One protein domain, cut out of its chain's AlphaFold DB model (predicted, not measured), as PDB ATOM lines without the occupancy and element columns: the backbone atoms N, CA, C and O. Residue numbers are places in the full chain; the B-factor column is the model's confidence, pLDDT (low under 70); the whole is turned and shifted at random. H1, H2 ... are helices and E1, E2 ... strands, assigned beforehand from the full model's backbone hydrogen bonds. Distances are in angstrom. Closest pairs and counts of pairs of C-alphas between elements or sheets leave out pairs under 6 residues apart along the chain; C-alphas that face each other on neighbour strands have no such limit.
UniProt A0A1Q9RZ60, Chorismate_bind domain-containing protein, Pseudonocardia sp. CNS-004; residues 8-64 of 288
ATOM      1  N   HIS A   8     161.334-113.241 264.558       66.56
ATOM      2  CA  HIS A   8     162.064-112.443 263.581       66.56
ATOM      3  C   HIS A   8     163.470-112.183 264.109       66.56
ATOM      4  O   HIS A   8     163.648-111.382 265.026       66.56
ATOM      5  N   LEU A   9     164.460-112.850 263.520       66.19
ATOM      6  CA  LEU A   9     165.868-112.555 263.760       66.19
ATOM      7  C   LEU A   9     166.362-111.632 262.652       66.19
ATOM      8  O   LEU A   9     166.218-111.946 261.471       66.19
ATOM      9  N   ARG A  10     166.973-110.507 263.023       68.44
ATOM     10  CA  ARG A  10     167.625-109.604 262.074       68.44
ATOM     11  C   ARG A  10     169.070-109.380 262.491       68.44
ATOM     12  O   ARG A  10     169.331-108.860 263.571       68.44
ATOM     13  N   SER A  11     169.993-109.736 261.609       67.06
ATOM     14  CA  SER A  11     171.422-109.456 261.729       67.06
ATOM     15  C   SER A  11     171.872-108.493 260.622       67.06
ATOM     16  O   SER A  11     171.081-108.064 259.780       67.06
ATOM     17  N   SER A  12     173.158-108.137 260.604       57.94
ATOM     18  CA  SER A  12     173.742-107.342 259.515       57.94
ATOM     19  C   SER A  12     173.778-108.071 258.168       57.94
ATOM     20  O   SER A  12     174.003-107.421 257.152       57.94
ATOM     21  N   SER A  13     173.596-109.394 258.149       50.84
ATOM     22  CA  SER A  13     173.727-110.238 256.953       50.84
ATOM     23  C   SER A  13     172.476-111.050 256.615       50.84
ATOM     24  O   SER A  13     172.408-111.597 255.518       50.84
ATOM     25  N   ALA A  14     171.488-111.139 257.511       61.69
ATOM     26  CA  ALA A  14     170.298-111.952 257.289       61.69
ATOM     27  C   ALA A  14     169.076-111.443 258.062       61.69
ATOM     28  O   ALA A  14     169.185-110.912 259.168       61.69
ATOM     29  N   THR A  15     167.901-111.691 257.488       71.94
ATOM     30  CA  THR A  15     166.622-111.680 258.201       71.94
ATOM     31  C   THR A  15     166.052-113.088 258.118       71.94
ATOM     32  O   THR A  15     165.931-113.622 257.016       71.94
ATOM     33  N   CYS A  16     165.723-113.692 259.256       67.88
ATOM     34  CA  CYS A  16     165.140-115.027 259.318       67.88
ATOM     35  C   CYS A  16     163.793-114.984 260.044       67.88
ATOM     36  O   CYS A  16     163.703-114.502 261.177       67.88
ATOM     37  N   ASP A  17     162.764-115.510 259.379       72.00
ATOM     38  CA  ASP A  17     161.464-115.802 259.974       72.00
ATOM     39  C   ASP A  17     161.486-117.248 260.466       72.00
ATOM     40  O   ASP A  17     161.393-118.184 259.669       72.00
ATOM     41  N   LEU A  18     161.607-117.445 261.776       62.72
ATOM     42  CA  LEU A  18     161.593-118.788 262.348       62.72
ATOM     43  C   LEU A  18     160.160-119.192 262.721       62.72
ATOM     44  O   LEU A  18     159.360-118.351 263.159       62.72
ATOM     45  N   PRO A  19     159.811-120.486 262.582       58.66
ATOM     46  CA  PRO A  19     158.490-120.961 262.947       58.66
ATOM     47  C   PRO A  19     158.227-120.724 264.445       58.66
ATOM     48  O   PRO A  19     159.163-120.787 265.248       58.66
ATOM     49  N   PRO A  20     156.970-120.472 264.838       62.62
ATOM     50  CA  PRO A  20     156.562-120.384 266.238       62.62
ATOM     51  C   PRO A  20     156.988-121.630 267.010       62.62
ATOM     52  O   PRO A  20     156.735-122.746 266.550       62.62
ATOM     53  N   SER A  21     157.545-121.454 268.204       59.97
ATOM     54  CA  SER A  21     157.851-122.556 269.118       59.97
ATOM     55  C   SER A  21     157.546-122.144 270.554       59.97
ATOM     56  O   SER A  21     158.183-121.232 271.058       59.97
ATOM     57  N   GLY A  22     156.600-122.810 271.219       64.88
ATOM     58  CA  GLY A  22     156.377-122.623 272.659       64.88
ATOM     59  C   GLY A  22     155.948-121.213 273.087       64.88
ATOM     60  O   GLY A  22     155.398-120.439 272.292       64.88
ATOM     61  N   ALA A  23     156.173-120.908 274.367       70.12
ATOM     62  CA  ALA A  23     155.857-119.617 274.974       70.12
ATOM     63  C   ALA A  23     156.782-118.504 274.431       70.12
ATOM     64  O   ALA A  23     157.858-118.801 273.910       70.12
ATOM     65  N   PRO A  24     156.413-117.211 274.551       71.44
ATOM     66  CA  PRO A  24     157.241-116.109 274.052       71.44
ATOM     67  C   PRO A  24     158.691-116.116 274.566       71.44
ATOM     68  O   PRO A  24     159.590-115.751 273.817       71.44
ATOM     69  N   TYR A  25     158.931-116.551 275.805       73.75
ATOM     70  CA  TYR A  25     160.272-116.576 276.402       73.75
ATOM     71  C   TYR A  25     161.135-117.754 275.921       73.75
ATOM     72  O   TYR A  25     162.310-117.546 275.636       73.75
ATOM     73  N   ASP A  26     160.550-118.933 275.664       73.12
ATOM     74  CA  ASP A  26     161.267-120.063 275.040       73.12
ATOM     75  C   ASP A  26     161.843-119.662 273.666       73.12
ATOM     76  O   ASP A  26     162.913-120.098 273.240       73.12
ATOM     77  N   GLN A  27     161.114-118.795 272.957       75.88
ATOM     78  CA  GLN A  27     161.532-118.249 271.667       75.88
ATOM     79  C   GLN A  27     162.714-117.289 271.800       75.88
ATOM     80  O   GLN A  27     163.554-117.257 270.900       75.88
ATOM     81  N   VAL A  28     162.775-116.519 272.889       79.19
ATOM     82  CA  VAL A  28     163.895-115.620 273.189       79.19
ATOM     83  C   VAL A  28     165.155-116.429 273.465       79.19
ATOM     84  O   VAL A  28     166.173-116.153 272.838       79.19
ATOM     85  N   ASP A  29     165.079-117.454 274.315       76.81
ATOM     86  CA  ASP A  29     166.237-118.294 274.645       76.81
ATOM     87  C   ASP A  29     166.794-118.997 273.398       76.81
ATOM     88  O   ASP A  29     168.003-118.978 273.161       76.81
ATOM     89  N   ALA A  30     165.921-119.523 272.532       76.31
ATOM     90  CA  ALA A  30     166.336-120.102 271.255       76.31
ATOM     91  C   ALA A  30     167.032-119.076 270.339       76.31
ATOM     92  O   ALA A  30     168.083-119.370 269.775       76.31
ATOM     93  N   LEU A  31     166.476-117.864 270.208       77.81
ATOM     94  CA  LEU A  31     167.058-116.794 269.387       77.81
ATOM     95  C   LEU A  31     168.405-116.304 269.930       77.81
ATOM     96  O   LEU A  31     169.317-116.032 269.152       77.81
ATOM     97  N   LEU A  32     168.541-116.183 271.252       76.94
ATOM     98  CA  LEU A  32     169.802-115.813 271.891       76.94
ATOM     99  C   LEU A  32     170.856-116.912 271.719       76.94
ATOM    100  O   LEU A  32     172.019-116.590 271.497       76.94
ATOM    101  N   GLY A  33     170.452-118.187 271.746       75.31
ATOM    102  CA  GLY A  33     171.333-119.324 271.465       75.31
ATOM    103  C   GLY A  33     171.860-119.375 270.025       75.31
ATOM    104  O   GLY A  33     172.936-119.921 269.792       75.31
ATOM    105  N   GLU A  34     171.146-118.785 269.059       76.38
ATOM    106  CA  GLU A  34     171.597-118.673 267.662       76.38
ATOM    107  C   GLU A  34     172.650-117.568 267.446       76.38
ATOM    108  O   GLU A  34     173.371-117.582 266.443       76.38
ATOM    109  N   LEU A  35     172.773-116.603 268.364       73.94
ATOM    110  CA  LEU A  35     173.812-115.574 268.292       73.94
ATOM    111  C   LEU A  35     175.177-116.199 268.660       73.94
ATOM    112  O   LEU A  35     175.318-116.863 269.679       73.94
ATOM    113  N   ALA A  36     176.195-116.023 267.806       60.25
ATOM    114  CA  ALA A  36     177.490-116.723 267.891       60.25
ATOM    115  C   ALA A  36     178.293-116.417 269.169       60.25
ATOM    116  O   ALA A  36     178.600-115.247 269.414       60.25
ATOM    117  N   ALA A  37     178.604-117.459 269.961       60.66
ATOM    118  CA  ALA A  37     179.091-117.429 271.354       60.66
ATOM    119  C   ALA A  37     180.063-116.280 271.719       60.66
ATOM    120  O   ALA A  37     181.163-116.175 271.181       60.66
ATOM    121  N   GLY A  38     179.679-115.450 272.693       63.69
ATOM    122  CA  GLY A  38     180.468-114.361 273.271       63.69
ATOM    123  C   GLY A  38     179.762-113.767 274.499       63.69
ATOM    124  O   GLY A  38     178.610-114.083 274.752       63.69
ATOM    125  N   PRO A  39     180.406-112.924 275.320       67.25
ATOM    126  CA  PRO A  39     179.717-112.235 276.408       67.25
ATOM    127  C   PRO A  39     178.935-111.049 275.834       67.25
ATOM    128  O   PRO A  39     179.447-109.927 275.768       67.25
ATOM    129  N   TRP A  40     177.711-111.292 275.372       75.69
ATOM    130  CA  TRP A  40     176.831-110.224 274.895       75.69
ATOM    131  C   TRP A  40     175.809-109.828 275.954       75.69
ATOM    132  O   TRP A  40     175.396-110.621 276.795       75.69
ATOM    133  N   GLU A  41     175.386-108.574 275.867       86.31
ATOM    134  CA  GLU A  41     174.249-108.041 276.602       86.31
ATOM    135  C   GLU A  41     173.186-107.673 275.573       86.31
ATOM    136  O   GLU A  41     173.468-106.945 274.617       86.31
ATOM    137  N   ALA A  42     171.976-108.187 275.760       89.19
ATOM    138  CA  ALA A  42     170.819-107.781 274.985       89.19
ATOM    139  C   ALA A  42     170.041-106.705 275.750       89.19
ATOM    140  O   ALA A  42     169.917-106.759 276.972       89.19
ATOM    141  N   PHE A  43     169.496-105.740 275.018       91.38
ATOM    142  CA  PHE A  43     168.672-104.660 275.550       91.38
ATOM    143  C   PHE A  43     167.364-104.604 274.780       91.38
ATOM    144  O   PHE A  43     167.342-104.878 273.583       91.38
ATOM    145  N   GLY A  44     166.287-104.199 275.436       92.56
ATOM    146  CA  GLY A  44     165.023-103.998 274.750       92.56
ATOM    147  C   GLY A  44     163.853-103.916 275.703       92.56
ATOM    148  O   GLY A  44     163.997-103.421 276.821       92.56
ATOM    149  N   TRP A  45     162.695-104.373 275.246       92.81
ATOM    150  CA  TRP A  45     161.438-104.224 275.961       92.81
ATOM    151  C   TRP A  45     160.558-105.464 275.856       92.81
ATOM    152  O   TRP A  45     160.642-106.256 274.912       92.81
ATOM    153  N   VAL A  46     159.672-105.580 276.841       91.56
ATOM    154  CA  VAL A  46     158.606-106.573 276.931       91.56
ATOM    155  C   VAL A  46     157.309-105.813 277.198       91.56
ATOM    156  O   VAL A  46     157.256-104.991 278.111       91.56
ATOM    157  N   LYS A  47     156.279-106.042 276.382       91.44
ATOM    158  CA  LYS A  47     154.954-105.436 276.558       91.44
ATOM    159  C   LYS A  47     154.138-106.202 277.593       91.44
ATOM    160  O   LYS A  47     154.345-107.398 277.784       91.44
ATOM    161  N   PHE A  48     153.154-105.529 278.186       90.25
ATOM    162  CA  PHE A  48     152.195-106.135 279.111       90.25
ATOM    163  C   PHE A  48     151.522-107.384 278.512       90.25
ATOM    164  O   PHE A  48     151.397-108.414 279.175       90.25
ATOM    165  N   GLU A  49     151.189-107.344 277.219       89.44
ATOM    166  CA  GLU A  49     150.535-108.443 276.502       89.44
ATOM    167  C   GLU A  49     151.390-109.714 276.422       89.44
ATOM    168  O   GLU A  49     150.849-110.774 276.122       89.44
ATOM    169  N   ALA A  50     152.696-109.663 276.724       87.06
ATOM    170  CA  ALA A  50     153.532-110.862 276.813       87.06
ATOM    171  C   ALA A  50     153.040-111.850 277.888       87.06
ATOM    172  O   ALA A  50     153.295-113.048 277.768       87.06
ATOM    173  N   GLY A  51     152.332-111.360 278.914       83.44
ATOM    174  CA  GLY A  51     151.698-112.181 279.949       83.44
ATOM    175  C   GLY A  51     150.294-112.684 279.592       83.44
ATOM    176  O   GLY A  51     149.714-113.451 280.361       83.44
ATOM    177  N   ALA A  52     149.728-112.267 278.455       83.00
ATOM    178  CA  ALA A  52     148.395-112.689 278.040       83.00
ATOM    179  C   ALA A  52     148.374-114.172 277.639       83.00
ATOM    180  O   ALA A  52     149.352-114.715 277.129       83.00
ATOM    181  N   SER A  53     147.215-114.821 277.783       77.12
ATOM    182  CA  SER A  53     147.021-116.213 277.343       77.12
ATOM    183  C   SER A  53     147.219-116.392 275.832       77.12
ATOM    184  O   SER A  53     147.577-117.476 275.368       77.12
ATOM    185  N   ARG A  54     146.982-115.328 275.057       76.62
ATOM    186  CA  ARG A  54     147.185-115.266 273.607       76.62
ATOM    187  C   ARG A  54     147.823-113.923 273.235       76.62
ATOM    188  O   ARG A  54     147.095-112.988 272.915       76.62
ATOM    189  N   PRO A  55     149.161-113.802 273.296       78.88
ATOM    190  CA  PRO A  55     149.845-112.555 272.965       78.88
ATOM    191  C   PRO A  55     149.727-112.250 271.468       78.88
ATOM    192  O   PRO A  55     150.069-113.083 270.626       78.88
ATOM    193  N   GLU A  56     149.289-111.048 271.107       78.44
ATOM    194  CA  GLU A  56     149.174-110.631 269.707       78.44
ATOM    195  C   GLU A  56     150.265-109.627 269.315       78.44
ATOM    196  O   GLU A  56     150.678-108.768 270.092       78.44
ATOM    197  N   GLY A  57     150.746-109.734 268.073       82.69
ATOM    198  CA  GLY A  57     151.780-108.847 267.544       82.69
ATOM    199  C   GLY A  57     153.161-109.053 268.178       82.69
ATOM    200  O   GLY A  57     153.518-110.144 268.622       82.69
ATOM    201  N   ARG A  58     153.982-107.995 268.158       85.56
ATOM    202  CA  ARG A  58     155.312-107.996 268.781       85.56
ATOM    203  C   ARG A  58     155.189-107.610 270.250       85.56
ATOM    204  O   ARG A  58     154.957-106.438 270.549       85.56
ATOM    205  N   VAL A  59     155.394-108.591 271.124       87.62
ATOM    206  CA  VAL A  59     155.338-108.438 272.588       87.62
ATOM    207  C   VAL A  59     156.715-108.406 273.254       87.62
ATOM    208  O   VAL A  59     156.831-107.911 274.365       87.62
ATOM    209  N   VAL A  60     157.762-108.869 272.567       88.75
ATOM    210  CA  VAL A  60     159.162-108.768 273.007       88.75
ATOM    211  C   VAL A  60     160.003-108.246 271.848       88.75
ATOM    212  O   VAL A  60     159.823-108.666 270.701       88.75
ATOM    213  N   HIS A  61     160.929-107.341 272.140       89.62
ATOM    214  CA  HIS A  61     161.930-106.883 271.187       89.62
ATOM    215  C   HIS A  61     163.265-106.716 271.899       89.62
ATOM    216  O   HIS A  61     163.330-106.020 272.906       89.62
ATOM    217  N   LEU A  62     164.312-107.352 271.376       89.94
ATOM    218  CA  LEU A  62     165.659-107.328 271.938       89.94
ATOM    219  C   LEU A  62     166.677-106.999 270.846       89.94
ATOM    220  O   LEU A  62     166.537-107.419 269.696       89.94
ATOM    221  N   VAL A  63     167.721-106.276 271.229       88.62
ATOM    222  CA  VAL A  63     168.842-105.878 270.383       88.62
ATOM    223  C   VAL A  63     170.140-106.165 271.121       88.62
ATOM    224  O   VAL A  63     170.318-105.756 272.267       88.62
ATOM    225  N   VAL A  64     171.081-106.809 270.434       88.69
ATOM    226  CA  VAL A  64     172.483-106.846 270.857       88.69
ATOM    227  C   VAL A  64     173.206-105.682 270.173       88.69
ATOM    228  O   VAL A  64     173.305-105.663 268.941       88.69
TER     229      VAL A  64
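What this domain is: This is residues 8 to 64 of the 288 residues of the protein "Chorismate_bind domain-containing protein" of Pseudonocardia sp. CNS-004 (UniProt A0A1Q9RZ60). Two small antiparallel strand pairs, E3 with E4 and E1 with E2, stand side by side with a gap between E4 and E1, and the helix H1 lies over one face of this broken wall, covering the gap. The short helix H2 sits at one end, near the start of H1. The printed part has 57 residues, with E1, E2, H1, E3, H2 and E4 along the chain; the class is mixed, helices and strands. It is only just compact, close to loose, with a radius of gyration of the C-alphas of 11.9 A and spans of 33 by 22 by 17 A.

How they stand to each other: Look first at E3, residues 43 to 46, and E4, residues 60 to 63, antiparallel at 175 degrees; N 63 and O 43 are 2.8 A apart, within hydrogen-bond range. H1, residues 24 to 34, comes closest to E4 at the C-alphas of Pro 24 and Val 60, 7.7 A. H2, residues 48 to 51, is close to H1 but not clearly touching, with C-alphas 24 and 50 7.0 A apart. The closest C-alphas of H1 and E1, residues 8 to 10, are those of Leu 31 and Leu 9, 7.1 A apart. E1 and E2, residues 15 to 18, form an antiparallel hairpin, with N 16 and O 9 2.9 A apart. E1 and E4 are apart. Every O i to N i+4 pair in H1 is within hydrogen-bond range; H2 is too short for one.

Where its parts are: Find C-alpha 8 at (162.064, -112.443, 263.581), where E1 begins. H1 runs 15.9 A from C-alpha 24 at (157.241, -116.109, 274.052). E3 spans 10.3 A, and E4 spans 10.4 A to C-alpha 63 at (168.842, -105.878, 270.383).

The domain as a whole: C-alphas 13 and 53 are the two farthest apart, 34.1 A. The printed part has no cut and no long link. The model's pLDDT is under 70 at residues 8 to 14, 16, 18 to 22 and 36 to 39.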